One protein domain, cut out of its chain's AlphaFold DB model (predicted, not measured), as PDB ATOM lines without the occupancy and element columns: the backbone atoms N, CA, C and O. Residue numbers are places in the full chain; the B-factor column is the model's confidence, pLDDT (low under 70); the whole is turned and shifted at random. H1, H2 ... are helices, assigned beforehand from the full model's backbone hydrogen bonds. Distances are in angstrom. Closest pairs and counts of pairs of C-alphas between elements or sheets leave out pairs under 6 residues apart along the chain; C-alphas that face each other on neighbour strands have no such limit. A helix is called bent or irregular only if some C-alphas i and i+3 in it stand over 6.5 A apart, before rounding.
ATOM      1  N   LYS A  38     -22.612  55.108  45.331       48.47
ATOM      2  CA  LYS A  38     -22.124  54.460  44.103       48.47
ATOM      3  C   LYS A  38     -21.400  55.434  43.181       48.47
ATOM      4  O   LYS A  38     -20.376  55.059  42.634       48.47
ATOM      5  N   VAL A  39     -21.897  56.649  42.961       44.12
ATOM      6  CA  VAL A  39     -21.271  57.586  42.009       44.12
ATOM      7  C   VAL A  39     -19.920  58.107  42.513       44.12
ATOM      8  O   VAL A  39     -18.986  58.174  41.718       44.12
ATOM      9  N   ASN A  40     -19.787  58.423  43.804       42.34
ATOM     10  CA  ASN A  40     -18.540  58.966  44.360       42.34
ATOM     11  C   ASN A  40     -17.511  57.862  44.695       42.34
ATOM     12  O   ASN A  40     -16.310  58.055  44.516       42.34
ATOM     13  N   GLU A  41     -17.965  56.670  45.101       48.00
ATOM     14  CA  GLU A  41     -17.110  55.511  45.408       48.00
ATOM     15  C   GLU A  41     -16.654  54.749  44.152       48.00
ATOM     16  O   GLU A  41     -15.544  54.210  44.137       48.00
ATOM     17  N   LYS A  42     -17.433  54.770  43.055       47.94
ATOM     18  CA  LYS A  42     -17.020  54.226  41.740       47.94
ATOM     19  C   LYS A  42     -15.753  54.882  41.188       47.94
ATOM     20  O   LYS A  42     -15.043  54.262  40.391       47.94
ATOM     21  N   ILE A  43     -15.446  56.113  41.606       47.72
ATOM     22  CA  ILE A  43     -14.277  56.861  41.124       47.72
ATOM     23  C   ILE A  43     -12.973  56.203  41.592       47.72
ATOM     24  O   ILE A  43     -11.993  56.209  40.856       47.72
ATOM     25  N   ILE A  44     -12.945  55.486  42.725       49.06
ATOM     26  CA  ILE A  44     -11.697  54.872  43.228       49.06
ATOM     27  C   ILE A  44     -11.816  53.355  43.415       49.06
ATOM     28  O   ILE A  44     -10.925  52.628  42.979       49.06
ATOM     29  N   SER A  45     -12.953  52.845  43.889       54.91
ATOM     30  CA  SER A  45     -13.177  51.403  44.004       54.91
ATOM     31  C   SER A  45     -13.504  50.785  42.640       54.91
ATOM     32  O   SER A  45     -14.241  51.356  41.834       54.91
ATOM     33  N   GLY A  46     -12.915  49.626  42.341       54.69
ATOM     34  CA  GLY A  46     -13.148  48.906  41.091       54.69
ATOM     35  C   GLY A  46     -14.617  48.629  40.837       54.69
ATOM     36  O   GLY A  46     -15.240  47.984  41.665       54.69
ATOM     37  N   GLU A  47     -15.167  49.043  39.692       55.31
ATOM     38  CA  GLU A  47     -16.589  48.823  39.378       55.31
ATOM     39  C   GLU A  47     -16.967  47.332  39.414       55.31
ATOM     40  O   GLU A  47     -18.053  46.984  39.864       55.31
ATOM     41  N   ILE A  48     -16.050  46.442  39.021       56.38
ATOM     42  CA  ILE A  48     -16.249  44.987  39.073       56.38
ATOM     43  C   ILE A  48     -16.267  44.487  40.521       56.38
ATOM     44  O   ILE A  48     -17.220  43.817  40.909       56.38
ATOM     45  N   MET A  49     -15.262  44.846  41.328       58.59
ATOM     46  CA  MET A  49     -15.206  44.435  42.735       58.59
ATOM     47  C   MET A  49     -16.345  45.049  43.544       58.59
ATOM     48  O   MET A  49     -16.948  44.362  44.348       58.59
ATOM     49  N   LEU A  50     -16.700  46.308  43.295       62.75
ATOM     50  CA  LEU A  50     -17.804  46.982  43.965       62.75
ATOM     51  C   LEU A  50     -19.148  46.367  43.571       62.75
ATOM     52  O   LEU A  50     -19.974  46.143  44.443       62.75
ATOM     53  N   ASN A  51     -19.372  46.023  42.300       64.69
ATOM     54  CA  ASN A  51     -20.594  45.321  41.894       64.69
ATOM     55  C   ASN A  51     -20.662  43.900  42.476       64.69
ATOM     56  O   ASN A  51     -21.737  43.476  42.891       64.69
ATOM     57  N   GLU A  52     -19.537  43.184  42.540       63.00
ATOM     58  CA  GLU A  52     -19.460  41.861  43.169       63.00
ATOM     59  C   GLU A  52     -19.725  41.945  44.678       63.00
ATOM     60  O   GLU A  52     -20.544  41.199  45.206       63.00
ATOM     61  N   VAL A  53     -19.099  42.899  45.363       61.12
ATOM     62  CA  VAL A  53     -19.255  43.144  46.801       61.12
ATOM     63  C   VAL A  53     -20.673  43.622  47.130       61.12
ATOM     64  O   VAL A  53     -21.278  43.146  48.088       61.12
ATOM     65  N   VAL A  54     -21.261  44.498  46.312       65.38
ATOM     66  CA  VAL A  54     -22.661  44.929  46.455       65.38
ATOM     67  C   VAL A  54     -23.615  43.753  46.248       65.38
ATOM     68  O   VAL A  54     -24.551  43.605  47.030       65.38
ATOM     69  N   ALA A  55     -23.375  42.896  45.250       68.50
ATOM     70  CA  ALA A  55     -24.174  41.691  45.034       68.50
ATOM     71  C   ALA A  55     -24.064  40.716  46.220       68.50
ATOM     72  O   ALA A  55     -25.086  40.224  46.690       68.50
ATOM     73  N   GLN A  56     -22.856  40.508  46.757       62.75
ATOM     74  CA  GLN A  56     -22.627  39.684  47.951       62.75
ATOM     75  C   GLN A  56     -23.314  40.264  49.197       62.75
ATOM     76  O   GLN A  56     -23.936  39.541  49.972       62.75
ATOM     77  N   THR A  57     -23.279  41.585  49.371       62.97
ATOM     78  CA  THR A  57     -23.972  42.263  50.479       62.97
ATOM     79  C   THR A  57     -25.491  42.126  50.345       62.97
ATOM     80  O   THR A  57     -26.199  41.962  51.339       62.97
ATOM     81  N   GLN A  58     -26.016  42.195  49.117       66.50
ATOM     82  CA  GLN A  58     -27.438  41.991  48.840       66.50
ATOM     83  C   GLN A  58     -27.865  40.550  49.132       66.50
ATOM     84  O   GLN A  58     -28.856  40.375  49.836       66.50
ATOM     85  N   SER A  59     -27.099  39.540  48.697       68.19
ATOM     86  CA  SER A  59     -27.391  38.139  49.029       68.19
ATOM     87  C   SER A  59     -27.346  37.879  50.533       68.19
ATOM     88  O   SER A  59     -28.270  37.273  51.060       68.19
ATOM     89  N   LEU A  60     -26.354  38.417  51.254       65.06
ATOM     90  CA  LEU A  60     -26.264  38.271  52.714       65.06
ATOM     91  C   LEU A  60     -27.449  38.935  53.434       65.06
ATOM     92  O   LEU A  60     -27.980  38.392  54.400       65.06
ATOM     93  N   LYS A  61     -27.921  40.093  52.951       63.16
ATOM     94  CA  LYS A  61     -29.109  40.773  53.503       63.16
ATOM     95  C   LYS A  61     -30.420  40.060  53.158       63.16
ATOM     96  O   LYS A  61     -31.365  40.137  53.941       63.16
ATOM     97  N   GLU A  62     -30.509  39.400  52.005       66.75
ATOM     98  CA  GLU A  62     -31.658  38.565  51.633       66.75
ATOM     99  C   GLU A  62     -31.690  37.258  52.434       66.75
ATOM    100  O   GLU A  62     -32.751  36.875  52.926       66.75
ATOM    101  N   GLU A  63     -30.537  36.628  52.658       64.06
ATOM    102  CA  GLU A  63     -30.391  35.464  53.537       64.06
ATOM    103  C   GLU A  63     -30.713  35.809  54.995       64.06
ATOM    104  O   GLU A  63     -31.478  35.083  55.628       64.06
ATOM    105  N   VAL A  93     -18.423  37.369  57.565       57.44
ATOM    106  CA  VAL A  93     -18.614  38.807  57.766       57.44
ATOM    107  C   VAL A  93     -17.851  39.201  59.029       57.44
ATOM    108  O   VAL A  93     -18.197  38.730  60.109       57.44
ATOM    109  N   TRP A  94     -16.803  40.013  58.877       65.19
ATOM    110  CA  TRP A  94     -15.964  40.451  59.990       65.19
ATOM    111  C   TRP A  94     -16.752  41.286  60.992       65.19
ATOM    112  O   TRP A  94     -17.437  42.239  60.616       65.19
ATOM    113  N   ASP A  95     -16.581  40.976  62.275       69.50
ATOM    114  CA  ASP A  95     -17.118  41.803  63.350       69.50
ATOM    115  C   ASP A  95     -16.450  43.201  63.354       69.50
ATOM    116  O   ASP A  95     -15.368  43.412  62.795       69.50
ATOM    117  N   GLU A  96     -17.082  44.197  63.997       66.31
ATOM    118  CA  GLU A  96     -16.619  45.599  63.956       66.31
ATOM    119  C   GLU A  96     -15.183  45.789  64.489       66.31
ATOM    120  O   GLU A  96     -14.450  46.684  64.061       66.31
ATOM    121  N   GLU A  97     -14.771  44.947  65.433       72.31
ATOM    122  CA  GLU A  97     -13.411  44.939  65.978       72.31
ATOM    123  C   GLU A  97     -12.414  44.252  65.034       72.31
ATOM    124  O   GLU A  97     -11.300  44.754  64.866       72.31
ATOM    125  N   GLU A  98     -12.835  43.173  64.365       74.19
ATOM    126  CA  GLU A  98     -12.008  42.367  63.460       74.19
ATOM    127  C   GLU A  98     -11.620  43.156  62.204       74.19
ATOM    128  O   GLU A  98     -10.443  43.209  61.848       74.19
ATOM    129  N   TRP A  99     -12.560  43.874  61.570       74.62
ATOM    130  CA  TRP A  99     -12.206  44.672  60.390       74.62
ATOM    131  C   TRP A  99     -11.362  45.902  60.744       74.62
ATOM    132  O   TRP A  99     -10.512  46.311  59.953       74.62
ATOM    133  N   LYS A 100     -11.538  46.490  61.938       75.56
ATOM    134  CA  LYS A 100     -10.689  47.599  62.414       75.56
ATOM    135  C   LYS A 100      -9.261  47.143  62.696       75.56
ATOM    136  O   LYS A 100      -8.331  47.931  62.520       75.56
ATOM    137  N   GLU A 101      -9.078  45.910  63.156       79.25
ATOM    138  CA  GLU A 101      -7.759  45.301  63.314       79.25
ATOM    139  C   GLU A 101      -7.125  44.987  61.958       79.25
ATOM    140  O   GLU A 101      -6.029  45.479  61.693       79.25
ATOM    141  N   ALA A 102      -7.860  44.336  61.054       76.06
ATOM    142  CA  ALA A 102      -7.415  44.087  59.683       76.06
ATOM    143  C   ALA A 102      -7.070  45.388  58.932       76.06
ATOM    144  O   ALA A 102      -6.111  45.433  58.165       76.06
ATOM    145  N   PHE A 103      -7.792  46.485  59.187       78.88
ATOM    146  CA  PHE A 103      -7.474  47.800  58.624       78.88
ATOM    147  C   PHE A 103      -6.123  48.335  59.125       78.88
ATOM    148  O   PHE A 103      -5.370  48.932  58.355       78.88
ATOM    149  N   ARG A 104      -5.800  48.138  60.413       79.81
ATOM    150  CA  ARG A 104      -4.490  48.522  60.968       79.81
ATOM    151  C   ARG A 104      -3.376  47.679  60.357       79.81
ATOM    152  O   ARG A 104      -2.377  48.241  59.920       79.81
ATOM    153  N   GLU A 105      -3.576  46.368  60.264       81.31
ATOM    154  CA  GLU A 105      -2.616  45.461  59.627       81.31
ATOM    155  C   GLU A 105      -2.397  45.798  58.147       81.31
ATOM    156  O   GLU A 105      -1.265  45.777  57.666       81.31
ATOM    157  N   PHE A 106      -3.457  46.185  57.434       80.50
ATOM    158  CA  PHE A 106      -3.380  46.649  56.053       80.50
ATOM    159  C   PHE A 106      -2.571  47.945  55.926       80.50
ATOM    160  O   PHE A 106      -1.703  48.041  55.062       80.50
ATOM    161  N   ALA A 107      -2.791  48.926  56.805       79.38
ATOM    162  CA  ALA A 107      -2.026  50.176  56.800       79.38
ATOM    163  C   ALA A 107      -0.522  49.953  57.076       79.38
ATOM    164  O   ALA A 107       0.335  50.625  56.487       79.38
ATOM    165  N   ASP A 108      -0.199  48.980  57.930       80.25
ATOM    166  CA  ASP A 108       1.173  48.593  58.270       80.25
ATOM    167  C   ASP A 108       1.796  47.581  57.290       80.25
ATOM    168  O   ASP A 108       2.979  47.238  57.424       80.25
ATOM    169  N   TRP A 109       1.045  47.138  56.273       84.56
ATOM    170  CA  TRP A 109       1.485  46.139  55.304       84.56
ATOM    171  C   TRP A 109       2.754  46.569  54.558       84.56
ATOM    172  O   TRP A 109       2.953  47.738  54.195       84.56
ATOM    173  N   ARG A 110       3.633  45.596  54.295       78.62
ATOM    174  CA  ARG A 110       4.879  45.793  53.549       78.62
ATOM    175  C   ARG A 110       5.100  44.680  52.526       78.62
ATOM    176  O   ARG A 110       4.749  43.537  52.812       78.62
ATOM    177  N   PRO A 111       5.763  44.987  51.394       77.94
ATOM    178  CA  PRO A 111       6.229  43.966  50.463       77.94
ATOM    179  C   PRO A 111       7.150  42.962  51.173       77.94
ATOM    180  O   PRO A 111       8.025  43.351  51.951       77.94
ATOM    181  N   SER A 112       6.950  41.677  50.905       75.00
ATOM    182  CA  SER A 112       7.649  40.543  51.507       75.00
ATOM    183  C   SER A 112       8.750  40.026  50.591       75.00
ATOM    184  O   SER A 112       8.476  39.526  49.508       75.00
ATOM    185  N   GLU A 113      10.006  40.021  51.031       71.12
ATOM    186  CA  GLU A 113      11.147  39.570  50.210       71.12
ATOM    187  C   GLU A 113      11.023  38.134  49.657       71.12
ATOM    188  O   GLU A 113      11.683  37.806  48.673       71.12
ATOM    189  N   ASN A 114      10.156  37.305  50.247       74.38
ATOM    190  CA  ASN A 114      10.006  35.886  49.920       74.38
ATOM    191  C   ASN A 114       8.892  35.574  48.907       74.38
ATOM    192  O   ASN A 114       8.846  34.449  48.411       74.38
ATOM    193  N   LEU A 115       7.985  36.516  48.635       79.25
ATOM    194  CA  LEU A 115       6.861  36.319  47.714       79.25
ATOM    195  C   LEU A 115       7.165  36.911  46.338       79.25
ATOM    196  O   LEU A 115       7.881  37.911  46.224       79.25
ATOM    197  N   SER A 116       6.609  36.297  45.291       83.31
ATOM    198  CA  SER A 116       6.665  36.871  43.944       83.31
ATOM    199  C   SER A 116       5.718  38.068  43.820       83.31
ATOM    200  O   SER A 116       4.693  38.146  44.499       83.31
ATOM    201  N   PHE A 117       6.028  39.007  42.929       83.69
ATOM    202  CA  PHE A 117       5.213  40.204  42.723       83.69
ATOM    203  C   PHE A 117       3.746  39.899  42.349       83.69
ATOM    204  O   PHE A 117       2.862  40.569  42.885       83.69
ATOM    205  N   PRO A 118       3.429  38.894  41.499       84.31
ATOM    206  CA  PRO A 118       2.039  38.518  41.244       84.31
ATOM    207  C   PRO A 118       1.304  38.026  42.497       84.31
ATOM    208  O   PRO A 118       0.138  38.363  42.679       84.31
ATOM    209  N   GLU A 119       1.969  37.252  43.358       84.00
ATOM    210  CA  GLU A 119       1.374  36.726  44.595       84.00
ATOM    211  C   GLU A 119       1.113  37.839  45.614       84.00
ATOM    212  O   GLU A 119       0.079  37.838  46.278       84.00
ATOM    213  N   GLU A 120       2.012  38.823  45.716       84.94
ATOM    214  CA  GLU A 120       1.806  39.996  46.573       84.94
ATOM    215  C   GLU A 120       0.607  40.833  46.123       84.94
ATOM    216  O   GLU A 120      -0.183  41.281  46.955       84.94
ATOM    217  N   LEU A 121       0.457  41.037  44.811       84.81
ATOM    218  CA  LEU A 121      -0.682  41.763  44.252       84.81
ATOM    219  C   LEU A 121      -1.998  41.014  44.478       84.81
ATOM    220  O   LEU A 121      -2.997  41.654  44.794       84.81
ATOM    221  N   ASP A 122      -1.997  39.685  44.362       84.25
ATOM    222  CA  ASP A 122      -3.175  38.849  44.622       84.25
ATOM    223  C   ASP A 122      -3.591  38.890  46.101       84.25
ATOM    224  O   ASP A 122      -4.762  39.112  46.418       84.25
ATOM    225  N   GLN A 123      -2.626  38.790  47.024       83.56
ATOM    226  CA  GLN A 123      -2.884  38.955  48.458       83.56
ATOM    227  C   GLN A 123      -3.443  40.344  48.774       83.56
ATOM    228  O   GLN A 123      -4.436  40.461  49.493       83.56
ATOM    229  N   LEU A 124      -2.846  41.395  48.205       85.06
ATOM    230  CA  LEU A 124      -3.307  42.766  48.407       85.06
ATOM    231  C   LEU A 124      -4.725  42.970  47.850       85.06
ATOM    232  O   LEU A 124      -5.550  43.609  48.501       85.06
ATOM    233  N   ALA A 125      -5.031  42.392  46.685       83.50
ATOM    234  CA  ALA A 125      -6.361  42.419  46.078       83.50
ATOM    235  C   ALA A 125      -7.406  41.723  46.958       83.50
ATOM    236  O   ALA A 125      -8.505  42.248  47.149       83.50
ATOM    237  N   LYS A 126      -7.055  40.564  47.528       83.12
ATOM    238  CA  LYS A 126      -7.933  39.801  48.417       83.12
ATOM    239  C   LYS A 126      -8.253  40.569  49.698       83.12
ATOM    240  O   LYS A 126      -9.427  40.774  49.996       83.12
ATOM    241  N   VAL A 127      -7.228  41.056  50.400       81.94
ATOM    242  CA  VAL A 127      -7.404  41.815  51.651       81.94
ATOM    243  C   VAL A 127      -8.188  43.103  51.400       81.94
ATOM    244  O   VAL A 127      -9.095  43.439  52.159       81.94
ATOM    245  N   TYR A 128      -7.901  43.808  50.301       82.88
ATOM    246  CA  TYR A 128      -8.649  45.005  49.928       82.88
ATOM    247  C   TYR A 128     -10.131  44.706  49.659       82.88
ATOM    248  O   TYR A 128     -10.996  45.462  50.099       82.88
ATOM    249  N   LYS A 129     -10.445  43.598  48.975       79.88
ATOM    250  CA  LYS A 129     -11.826  43.175  48.711       79.88
ATOM    251  C   LYS A 129     -12.583  42.840  50.000       79.88
ATOM    252  O   LYS A 129     -13.733  43.250  50.139       79.88
ATOM    253  N   GLU A 130     -11.946  42.131  50.928       79.19
ATOM    254  CA  GLU A 130     -12.530  41.778  52.229       79.19
ATOM    255  C   GLU A 130     -12.776  43.029  53.091       79.19
ATOM    256  O   GLU A 130     -13.884  43.223  53.594       79.19
ATOM    257  N   LEU A 131     -11.809  43.954  53.155       78.56
ATOM    258  CA  LEU A 131     -11.976  45.245  53.834       78.56
ATOM    259  C   LEU A 131     -13.069  46.105  53.195       78.56
ATOM    260  O   LEU A 131     -13.848  46.736  53.906       78.56
ATOM    261  N   LEU A 132     -13.159  46.125  51.864       76.62
ATOM    262  CA  LEU A 132     -14.200  46.867  51.157       76.62
ATOM    263  C   LEU A 132     -15.596  46.300  51.468       76.62
ATOM    264  O   LEU A 132     -16.526  47.073  51.687       76.62
ATOM    265  N   LEU A 133     -15.743  44.971  51.528       74.38
ATOM    266  CA  LEU A 133     -16.989  44.307  51.930       74.38
ATOM    267  C   LEU A 133     -17.362  44.648  53.379       74.38
ATOM    268  O   LEU A 133     -18.519  44.980  53.642       74.38
ATOM    269  N   ALA A 134     -16.398  44.625  54.299       71.94
ATOM    270  CA  ALA A 134     -16.627  44.966  55.701       71.94
ATOM    271  C   ALA A 134     -17.041  46.438  55.875       71.94
ATOM    272  O   ALA A 134     -18.034  46.720  56.543       71.94
ATOM    273  N   VAL A 135     -16.357  47.374  55.205       73.50
ATOM    274  CA  VAL A 135     -16.702  48.806  55.226       73.50
ATOM    275  C   VAL A 135     -18.084  49.058  54.617       73.50
ATOM    276  O   VAL A 135     -18.853  49.842  55.158       73.50
ATOM    277  N   LEU A 136     -18.465  48.367  53.542       70.50
ATOM    278  CA  LEU A 136     -19.807  48.517  52.959       70.50
ATOM    279  C   LEU A 136     -20.917  47.865  53.803       70.50
ATOM    280  O   LEU A 136     -22.089  48.231  53.673       70.50
ATOM    281  N   THR A 137     -20.568  46.906  54.663       68.94
ATOM    282  CA  THR A 137     -21.523  46.194  55.527       68.94
ATOM    283  C   THR A 137     -21.716  46.891  56.875       68.94
ATOM    284  O   THR A 137     -22.853  47.014  57.333       68.94
ATOM    285  N   HIS A 138     -20.630  47.376  57.480       65.75
ATOM    286  CA  HIS A 138     -20.599  47.938  58.837       65.75
ATOM    287  C   HIS A 138     -20.303  49.436  58.887       65.75
ATOM    288  O   HIS A 138     -20.441  50.046  59.947       65.75
ATOM    289  N   GLY A 139     -19.875  50.026  57.774       61.47
ATOM    290  CA  GLY A 139     -19.430  51.405  57.743       61.47
ATOM    291  C   GLY A 139     -20.555  52.414  57.927       61.47
ATOM    292  O   GLY A 139     -21.744  52.159  57.710       61.47
ATOM    293  N   THR A 140     -20.150  53.606  58.337       58.34
ATOM    294  CA  THR A 140     -21.058  54.749  58.486       58.34
ATOM    295  C   THR A 140     -21.622  55.196  57.129       58.34
ATOM    296  O   THR A 140     -20.922  55.195  56.118       58.34
ATOM    297  N   GLN A 141     -22.893  55.632  57.089       54.75
ATOM    298  CA  GLN A 141     -23.585  56.049  55.848       54.75
ATOM    299  C   GLN A 141     -22.914  57.222  55.098       54.75
ATOM    300  O   GLN A 141     -23.306  57.536  53.978       54.75
ATOM    301  N   GLU A 142     -21.911  57.872  55.690       52.72
ATOM    302  CA  GLU A 142     -21.227  59.041  55.131       52.72
ATOM    303  C   GLU A 142     -20.072  58.699  54.164       52.72
ATOM    304  O   GLU A 142     -19.470  59.611  53.599       52.72
ATOM    305  N   GLY A 143     -19.736  57.419  53.943       59.41
ATOM    306  CA  GLY A 143     -18.738  56.997  52.936       59.41
ATOM    307  C   GLY A 143     -17.281  57.408  53.230       59.41
ATOM    308  O   GLY A 143     -16.381  57.182  52.415       59.41
ATOM    309  N   GLY A 144     -17.011  58.005  54.397       65.62
ATOM    310  CA  GLY A 144     -15.676  58.464  54.794       65.62
ATOM    311  C   GLY A 144     -14.665  57.326  54.990       65.62
ATOM    312  O   GLY A 144     -13.482  57.482  54.682       65.62
ATOM    313  N   GLU A 145     -15.126  56.160  55.444       69.81
ATOM    314  CA  GLU A 145     -14.284  54.978  55.679       69.81
ATOM    315  C   GLU A 145     -13.817  54.339  54.365       69.81
ATOM    316  O   GLU A 145     -12.644  53.982  54.241       69.81
ATOM    317  N   THR A 146     -14.673  54.318  53.339       67.50
ATOM    318  CA  THR A 146     -14.312  53.898  51.977       67.50
ATOM    319  C   THR A 146     -13.256  54.826  51.375       67.50
ATOM    320  O   THR A 146     -12.301  54.376  50.740       67.50
ATOM    321  N   GLY A 147     -13.392  56.138  51.598       69.69
ATOM    322  CA  GLY A 147     -12.399  57.132  51.183       69.69
ATOM    323  C   GLY A 147     -11.040  56.918  51.852       69.69
ATOM    324  O   GLY A 147     -10.009  56.959  51.181       69.69
ATOM    325  N   ARG A 148     -11.033  56.623  53.156       76.12
ATOM    326  CA  ARG A 148      -9.811  56.334  53.918       76.12
ATOM    327  C   ARG A 148      -9.136  55.039  53.457       76.12
ATOM    328  O   ARG A 148      -7.928  55.038  53.245       76.12
ATOM    329  N   LEU A 149      -9.901  53.968  53.238       77.94
ATOM    330  CA  LEU A 149      -9.383  52.698  52.713       77.94
ATOM    331  C   LEU A 149      -8.709  52.886  51.345       77.94
ATOM    332  O   LEU A 149      -7.612  52.388  51.107       77.94
ATOM    333  N   ASN A 150      -9.339  53.663  50.465       75.31
ATOM    334  CA  ASN A 150      -8.811  53.985  49.143       75.31
ATOM    335  C   ASN A 150      -7.515  54.812  49.184       75.31
ATOM    336  O   ASN A 150      -6.621  54.613  48.355       75.31
ATOM    337  N   GLN A 151      -7.392  55.732  50.143       79.75
ATOM    338  CA  GLN A 151      -6.160  56.491  50.370       79.75
ATOM    339  C   GLN A 151      -5.022  55.583  50.847       79.75
ATOM    340  O   GLN A 151      -3.923  55.658  50.299       79.75
ATOM    341  N   GLU A 152      -5.287  54.690  51.804       80.88
ATOM    342  CA  GLU A 152      -4.280  53.733  52.278       80.88
ATOM    343  C   GLU A 152      -3.853  52.771  51.164       80.88
ATOM    344  O   GLU A 152      -2.658  52.588  50.934       80.88
ATOM    345  N   LEU A 153      -4.804  52.241  50.384       82.00
ATOM    346  CA  LEU A 153      -4.482  51.411  49.222       82.00
ATOM    347  C   LEU A 153      -3.589  52.171  48.230       82.00
ATOM    348  O   LEU A 153      -2.606  51.621  47.740       82.00
ATOM    349  N   SER A 154      -3.887  53.441  47.957       80.94
ATOM    350  CA  SER A 154      -3.074  54.276  47.065       80.94
ATOM    351  C   SER A 154      -1.624  54.397  47.557       80.94
ATOM    352  O   SER A 154      -0.689  54.233  46.770       80.94
ATOM    353  N   LEU A 155      -1.428  54.610  48.863       82.12
ATOM    354  CA  LEU A 155      -0.102  54.661  49.488       82.12
ATOM    355  C   LEU A 155       0.626  53.313  49.405       82.12
ATOM    356  O   LEU A 155       1.828  53.280  49.132       82.12
ATOM    357  N   LEU A 156      -0.079  52.200  49.618       84.81
ATOM    358  CA  LEU A 156       0.495  50.856  49.506       84.81
ATOM    359  C   LEU A 156       0.895  50.527  48.067       84.81
ATOM    360  O   LEU A 156       2.002  50.041  47.849       84.81
ATOM    361  N   LEU A 157       0.060  50.859  47.077       85.00
ATOM    362  CA  LEU A 157       0.379  50.676  45.658       85.00
ATOM    363  C   LEU A 157       1.600  51.504  45.245       85.00
ATOM    364  O   LEU A 157       2.446  51.009  44.503       85.00
ATOM    365  N   GLN A 158       1.743  52.731  45.756       84.81
ATOM    366  CA  GLN A 158       2.934  53.549  45.523       84.81
ATOM    367  C   GLN A 158       4.189  52.922  46.153       84.81
ATOM    368  O   GLN A 158       5.225  52.825  45.492       84.81
ATOM    369  N   LYS A 159       4.107  52.464  47.411       84.94
ATOM    370  CA  LYS A 159       5.216  51.766  48.088       84.94
ATOM    371  C   LYS A 159       5.615  50.497  47.334       84.94
ATOM    372  O   LYS A 159       6.803  50.250  47.152       84.94
ATOM    373  N   LEU A 160       4.634  49.719  46.885       86.69
ATOM    374  CA  LEU A 160       4.846  48.478  46.152       86.69
ATOM    375  C   LEU A 160       5.486  48.737  44.783       86.69
ATOM    376  O   LEU A 160       6.470  48.083  44.444       86.69
ATOM    377  N   LEU A 161       4.990  49.730  44.036       87.12
ATOM    378  CA  LEU A 161       5.579  50.157  42.765       87.12
ATOM    379  C   LEU A 161       7.052  50.541  42.950       87.12
ATOM    380  O   LEU A 161       7.904  50.048  42.220       87.12
ATOM    381  N   MET A 162       7.368  51.345  43.966       85.69
ATOM    382  CA  MET A 162       8.743  51.765  44.253       85.69
ATOM    383  C   MET A 162       9.641  50.602  44.688       85.69
ATOM    384  O   MET A 162      10.781  50.500  44.235       85.69
ATOM    385  N   ALA A 163       9.144  49.718  45.555       86.06
ATOM    386  CA  ALA A 163       9.920  48.605  46.095       86.06
ATOM    387  C   ALA A 163      10.186  47.508  45.056       86.06
ATOM    388  O   ALA A 163      11.266  46.919  45.044       86.06
ATOM    389  N   ARG A 164       9.206  47.224  44.189       86.81
ATOM    390  CA  ARG A 164       9.270  46.115  43.229       86.81
ATOM    391  C   ARG A 164       9.613  46.550  41.825       86.81
ATOM    392  O   ARG A 164      10.375  45.851  41.179       86.81
ATOM    393  N   LEU A 165       9.085  47.674  41.356       91.06
ATOM    394  CA  LEU A 165       9.186  48.130  39.968       91.06
ATOM    395  C   LEU A 165       9.902  49.487  39.836       91.06
ATOM    396  O   LEU A 165       9.783  50.144  38.804       91.06
ATOM    397  N   GLY A 166      10.646  49.924  40.856       90.00
ATOM    398  CA  GLY A 166      11.237  51.265  40.893       90.00
ATOM    399  C   GLY A 166      12.278  51.534  39.800       90.00
ATOM    400  O   GLY A 166      12.340  52.642  39.275       90.00
ATOM    401  N   ASP A 167      13.067  50.528  39.400       91.81
ATOM    402  CA  ASP A 167      14.046  50.690  38.309       91.81
ATOM    403  C   ASP A 167      13.345  50.792  36.944       91.81
ATOM    404  O   ASP A 167      13.762  51.584  36.095       91.81
ATOM    405  N   LEU A 168      12.263  50.030  36.743       92.69
ATOM    406  CA  LEU A 168      11.407  50.092  35.561       92.69
ATOM    407  C   LEU A 168      10.658  51.418  35.486       92.69
ATOM    408  O   LEU A 168      10.633  52.045  34.428       92.69
ATOM    409  N   GLU A 169      10.087  51.868  36.604       91.12
ATOM    410  CA  GLU A 169       9.435  53.169  36.688       91.12
ATOM    411  C   GLU A 169      10.432  54.282  36.360       91.12
ATOM    412  O   GLU A 169      10.121  55.154  35.552       91.12
ATOM    413  N   LEU A 170      11.648  54.229  36.912       91.12
ATOM    414  CA  LEU A 170      12.700  55.202  36.631       91.12
ATOM    415  C   LEU A 170      13.098  55.208  35.150       91.12
ATOM    416  O   LEU A 170      13.199  56.279  34.548       91.12
ATOM    417  N   LEU A 171      13.299  54.030  34.552       90.38
ATOM    418  CA  LEU A 171      13.650  53.898  33.138       90.38
ATOM    419  C   LEU A 171      12.553  54.494  32.241       90.38
ATOM    420  O   LEU A 171      12.850  55.294  31.356       90.38
ATOM    421  N   LEU A 172      11.285  54.151  32.493       89.81
ATOM    422  CA  LEU A 172      10.152  54.646  31.705       89.81
ATOM    423  C   LEU A 172       9.831  56.121  31.983       89.81
ATOM    424  O   LEU A 172       9.389  56.824  31.080       89.81
ATOM    425  N   LYS A 173      10.066  56.619  33.199       89.75
ATOM    426  CA  LYS A 173       9.883  58.038  33.534       89.75
ATOM    427  C   LYS A 173      10.918  58.912  32.831       89.75
ATOM    428  O   LYS A 173      10.566  59.983  32.347       89.75
ATOM    429  N   ASN A 174      12.170  58.460  32.783       88.44
ATOM    430  CA  ASN A 174      13.253  59.224  32.171       88.44
ATOM    431  C   ASN A 174      13.243  59.101  30.646       88.44
ATOM    432  O   ASN A 174      13.418  60.097  29.959       88.44
ATOM    433  N   TYR A 175      13.009  57.895  30.123       85.31
ATOM    434  CA  TYR A 175      13.225  57.599  28.706       85.31
ATOM    435  C   TYR A 175      12.004  56.994  28.001       85.31
ATOM    436  O   TYR A 175      11.998  56.866  26.782       85.31
ATOM    437  N   GLY A 176      10.953  56.614  28.723       80.56
ATOM    438  CA  GLY A 176       9.737  56.053  28.136       80.56
ATOM    439  C   GLY A 176       8.787  57.108  27.564       80.56
ATOM    440  O   GLY A 176       8.994  58.320  27.644       80.56
ATOM    441  N   SER A 177       7.695  56.637  26.961       79.38
ATOM    442  CA  SER A 177       6.584  57.500  26.557       79.38
ATOM    443  C   SER A 177       5.653  57.785  27.752       79.38
ATOM    444  O   SER A 177       5.512  56.935  28.637       79.38
ATOM    445  N   PRO A 178       4.919  58.914  27.774       78.69
ATOM    446  CA  PRO A 178       3.883  59.157  28.787       78.69
ATOM    447  C   PRO A 178       2.813  58.050  28.842       78.69
ATOM    448  O   PRO A 178       2.208  57.792  29.883       78.69
ATOM    449  N   ILE A 179       2.597  57.361  27.720       81.06
ATOM    450  CA  ILE A 179       1.682  56.223  27.622       81.06
ATOM    451  C   ILE A 179       2.251  55.023  28.390       81.06
ATOM    452  O   ILE A 179       1.502  54.364  29.104       81.06
ATOM    453  N   SER A 180       3.559  54.766  28.296       83.44
ATOM    454  CA  SER A 180       4.208  53.626  28.958       83.44
ATOM    455  C   SER A 180       4.169  53.712  30.488       83.44
ATOM    456  O   SER A 180       3.795  52.752  31.158       83.44
ATOM    457  N   ILE A 181       4.436  54.892  31.058       83.75
ATOM    458  CA  ILE A 181       4.345  55.104  32.511       83.75
ATOM    459  C   ILE A 181       2.896  54.994  33.009       83.75
ATOM    460  O   ILE A 181       2.633  54.435  34.075       83.75
ATOM    461  N   THR A 182       1.938  55.470  32.208       84.25
ATOM    462  CA  THR A 182       0.505  55.346  32.505       84.25
ATOM    463  C   THR A 182       0.063  53.882  32.442       84.25
ATOM    464  O   THR A 182      -0.689  53.433  33.300       84.25
ATOM    465  N   ALA A 183       0.565  53.116  31.471       84.25
ATOM    466  CA  ALA A 183       0.289  51.691  31.331       84.25
ATOM    467  C   ALA A 183       0.894  50.861  32.473       84.25
ATOM    468  O   ALA A 183       0.217  49.973  32.983       84.25
ATOM    469  N   LEU A 184       2.107  51.198  32.934       88.19
ATOM    470  CA  LEU A 184       2.747  50.579  34.100       88.19
ATOM    471  C   LEU A 184       1.894  50.763  35.358       88.19
ATOM    472  O   LEU A 184       1.474  49.792  35.985       88.19
ATOM    473  N   ARG A 185       1.590  52.020  35.690       87.50
ATOM    474  CA  ARG A 185       0.774  52.378  36.858       87.50
ATOM    475  C   ARG A 185      -0.632  51.788  36.759       87.50
ATOM    476  O   ARG A 185      -1.151  51.240  37.728       87.50
ATOM    477  N   GLY A 186      -1.222  51.834  35.565       83.94
ATOM    478  CA  GLY A 186      -2.522  51.246  35.270       83.94
ATOM    479  C   GLY A 186      -2.553  49.727  35.425       83.94
ATOM    480  O   GLY A 186      -3.547  49.205  35.917       83.94
ATOM    481  N   ALA A 187      -1.489  49.009  35.054       84.75
ATOM    482  CA  ALA A 187      -1.403  47.559  35.223       84.75
ATOM    483  C   ALA A 187      -1.381  47.161  36.706       84.75
ATOM    484  O   ALA A 187      -2.148  46.287  37.113       84.75
ATOM    485  N   VAL A 188      -0.586  47.863  37.523       85.75
ATOM    486  CA  VAL A 188      -0.528  47.644  38.977       85.75
ATOM    487  C   VAL A 188      -1.885  47.934  39.622       85.75
ATOM    488  O   VAL A 188      -2.439  47.065  40.293       85.75
ATOM    489  N   CYS A 189      -2.498  49.088  39.343       82.62
ATOM    490  CA  CYS A 189      -3.826  49.394  39.882       82.62
ATOM    491  C   CYS A 189      -4.900  48.414  39.399       82.62
ATOM    492  O   CYS A 189      -5.741  48.003  40.192       82.62
ATOM    493  N   ARG A 190      -4.869  47.992  38.127       82.69
ATOM    494  CA  ARG A 190      -5.820  47.005  37.594       82.69
ATOM    495  C   ARG A 190      -5.715  45.675  38.325       82.69
ATOM    496  O   ARG A 190      -6.747  45.067  38.572       82.69
ATOM    497  N   SER A 191      -4.508  45.223  38.655       81.12
ATOM    498  CA  SER A 191      -4.329  43.932  39.326       81.12
ATOM    499  C   SER A 191      -4.971  43.882  40.714       81.12
ATOM    500  O   SER A 191      -5.475  42.837  41.101       81.12
ATOM    501  N   VAL A 192      -5.038  45.022  41.410       78.81
ATOM    502  CA  VAL A 192      -5.568  45.097  42.780       78.81
ATOM    503  C   VAL A 192      -7.008  45.592  42.823       78.81
ATOM    504  O   VAL A 192      -7.830  45.059  43.554       78.81
ATOM    505  N   MET A 193      -7.345  46.595  42.011       74.50
ATOM    506  CA  MET A 193      -8.682  47.195  41.980       74.50
ATOM    507  C   MET A 193      -9.602  46.550  40.938       74.50
ATOM    508  O   MET A 193     -10.791  46.835  40.917       74.50
ATOM    509  N   GLY A 194      -9.091  45.753  40.000       68.50
ATOM    510  CA  GLY A 194      -9.895  45.149  38.933       68.50
ATOM    511  C   GLY A 194     -10.449  46.131  37.887       68.50
ATOM    512  O   GLY A 194     -11.256  45.721  37.055       68.50
ATOM    513  N   LYS A 195     -10.048  47.417  37.888       68.81
ATOM    514  CA  LYS A 195     -10.482  48.420  36.892       68.81
ATOM    515  C   LYS A 195      -9.332  49.144  36.202       68.81
ATOM    516  O   LYS A 195      -8.235  49.282  36.737       68.81
ATOM    517  N   ASN A 196      -9.627  49.663  35.012       68.19
ATOM    518  CA  ASN A 196      -8.761  50.602  34.306       68.19
ATOM    519  C   ASN A 196      -8.980  51.999  34.871       68.19
ATOM    520  O   ASN A 196     -10.046  52.572  34.665       68.19
ATOM    521  N   LEU A 197      -7.978  52.539  35.556       70.94
ATOM    522  CA  LEU A 197      -7.997  53.934  35.976       70.94
ATOM    523  C   LEU A 197      -7.675  54.857  34.799       70.94
ATOM    524  O   LEU A 197      -6.859  54.538  33.929       70.94
ATOM    525  N   THR A 198      -8.317  56.018  34.788       72.62
ATOM    526  CA  THR A 198      -7.987  57.125  33.892       72.62
ATOM    527  C   THR A 198      -6.633  57.729  34.262       72.62
ATOM    528  O   THR A 198      -6.141  57.596  35.383       72.62
ATOM    529  N   GLN A 199      -6.020  58.455  33.326       72.00
ATOM    530  CA  GLN A 199      -4.745  59.130  33.580       72.00
ATOM    531  C   GLN A 199      -4.834  60.145  34.736       72.00
ATOM    532  O   GLN A 199      -3.877  60.294  35.491       72.00
ATOM    533  N   ALA A 200      -5.975  60.824  34.900       72.38
ATOM    534  CA  ALA A 200      -6.182  61.778  35.988       72.38
ATOM    535  C   ALA A 200      -6.204  61.083  37.360       72.38
ATOM    536  O   ALA A 200      -5.535  61.537  38.283       72.38
ATOM    537  N   GLU A 201      -6.896  59.946  37.466       73.25
ATOM    538  CA  GLU A 201      -6.945  59.133  38.690       73.25
ATOM    539  C   GLU A 201      -5.570  58.532  39.016       73.25
ATOM    540  O   GLU A 201      -5.115  58.589  40.156       73.25
ATOM    541  N   LEU A 202      -4.845  58.032  38.010       78.56
ATOM    542  CA  LEU A 202      -3.475  57.541  38.200       78.56
ATOM    543  C   LEU A 202      -2.532  58.655  38.669       78.56
ATOM    544  O   LEU A 202      -1.682  58.423  39.527       78.56
ATOM    545  N   ASN A 203      -2.685  59.873  38.156       77.31
ATOM    546  CA  ASN A 203      -1.910  61.016  38.629       77.31
ATOM    547  C   ASN A 203      -2.300  61.439  40.051       77.31
ATOM    548  O   ASN A 203      -1.451  61.944  40.773       77.31
TER     549      ASN A 203
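This is residues 38 to 63 and 93 to 203 of the 534 residues of an uncharacterized protein of Clostridium indicum (UniProt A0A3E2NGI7). Look for two long helices side by side, H4 and H5a, as the core, with H3 packed along one side of them. H6 crosses the pair on the other side, H2 crosses H4 toward its last residues, and H5b, past a sharp bend, makes a hairpin with H6 at one end. The printed part has 137 residues with seven named helices, H1 to H7 in order, and no named strand: all helix. It is compact, with a radius of gyration of the C-alphas of 15.8 A, and elongated, spanning 53 by 33 by 22 A.

Find C-alpha 38 at (-22.124, 54.460, 44.103), where H1, residues 38 to 41, begins. H2 takes residues 47 to 63, 23.9 A, and H3 residues 96 to 107. H4 runs 31.4 A from C-alpha 117 at (5.213, 40.204, 42.723) to residue 138. H5, residues 144 to 175, is one helix by its hydrogen bonds but bent: C-alphas 164 and 167 are 8.2 A apart. Its arms are H5a, 144 to 164, 30.1 A, and H5b, 167 to 175. H6 takes 178 to 193, 21.8 A, and H7 199 to 203.

Begin at the hub, H4. H5a touches it, a hairpin at 6 degrees, closest at C-alphas 135 and 146, 6.5 A. H4 touches H6 with residues 121 to 128 alone, a steep tilt of 58 degrees, closest at C-alphas 125 and 192, 4.3 A. Every O i to N i+4 pair is within hydrogen-bond range in H2, H4, H5a, H5b, H6 and H7, and 7 of 8 in H3; H1 is too short for one.

Residues 64 to 92 are not printed; C-alphas 63 and 93 are 13.0 A apart. No link printed whole is long. Confidence is under 70 in residues 38 to 63, 93 to 96, 137 to 147 and 194 to 196.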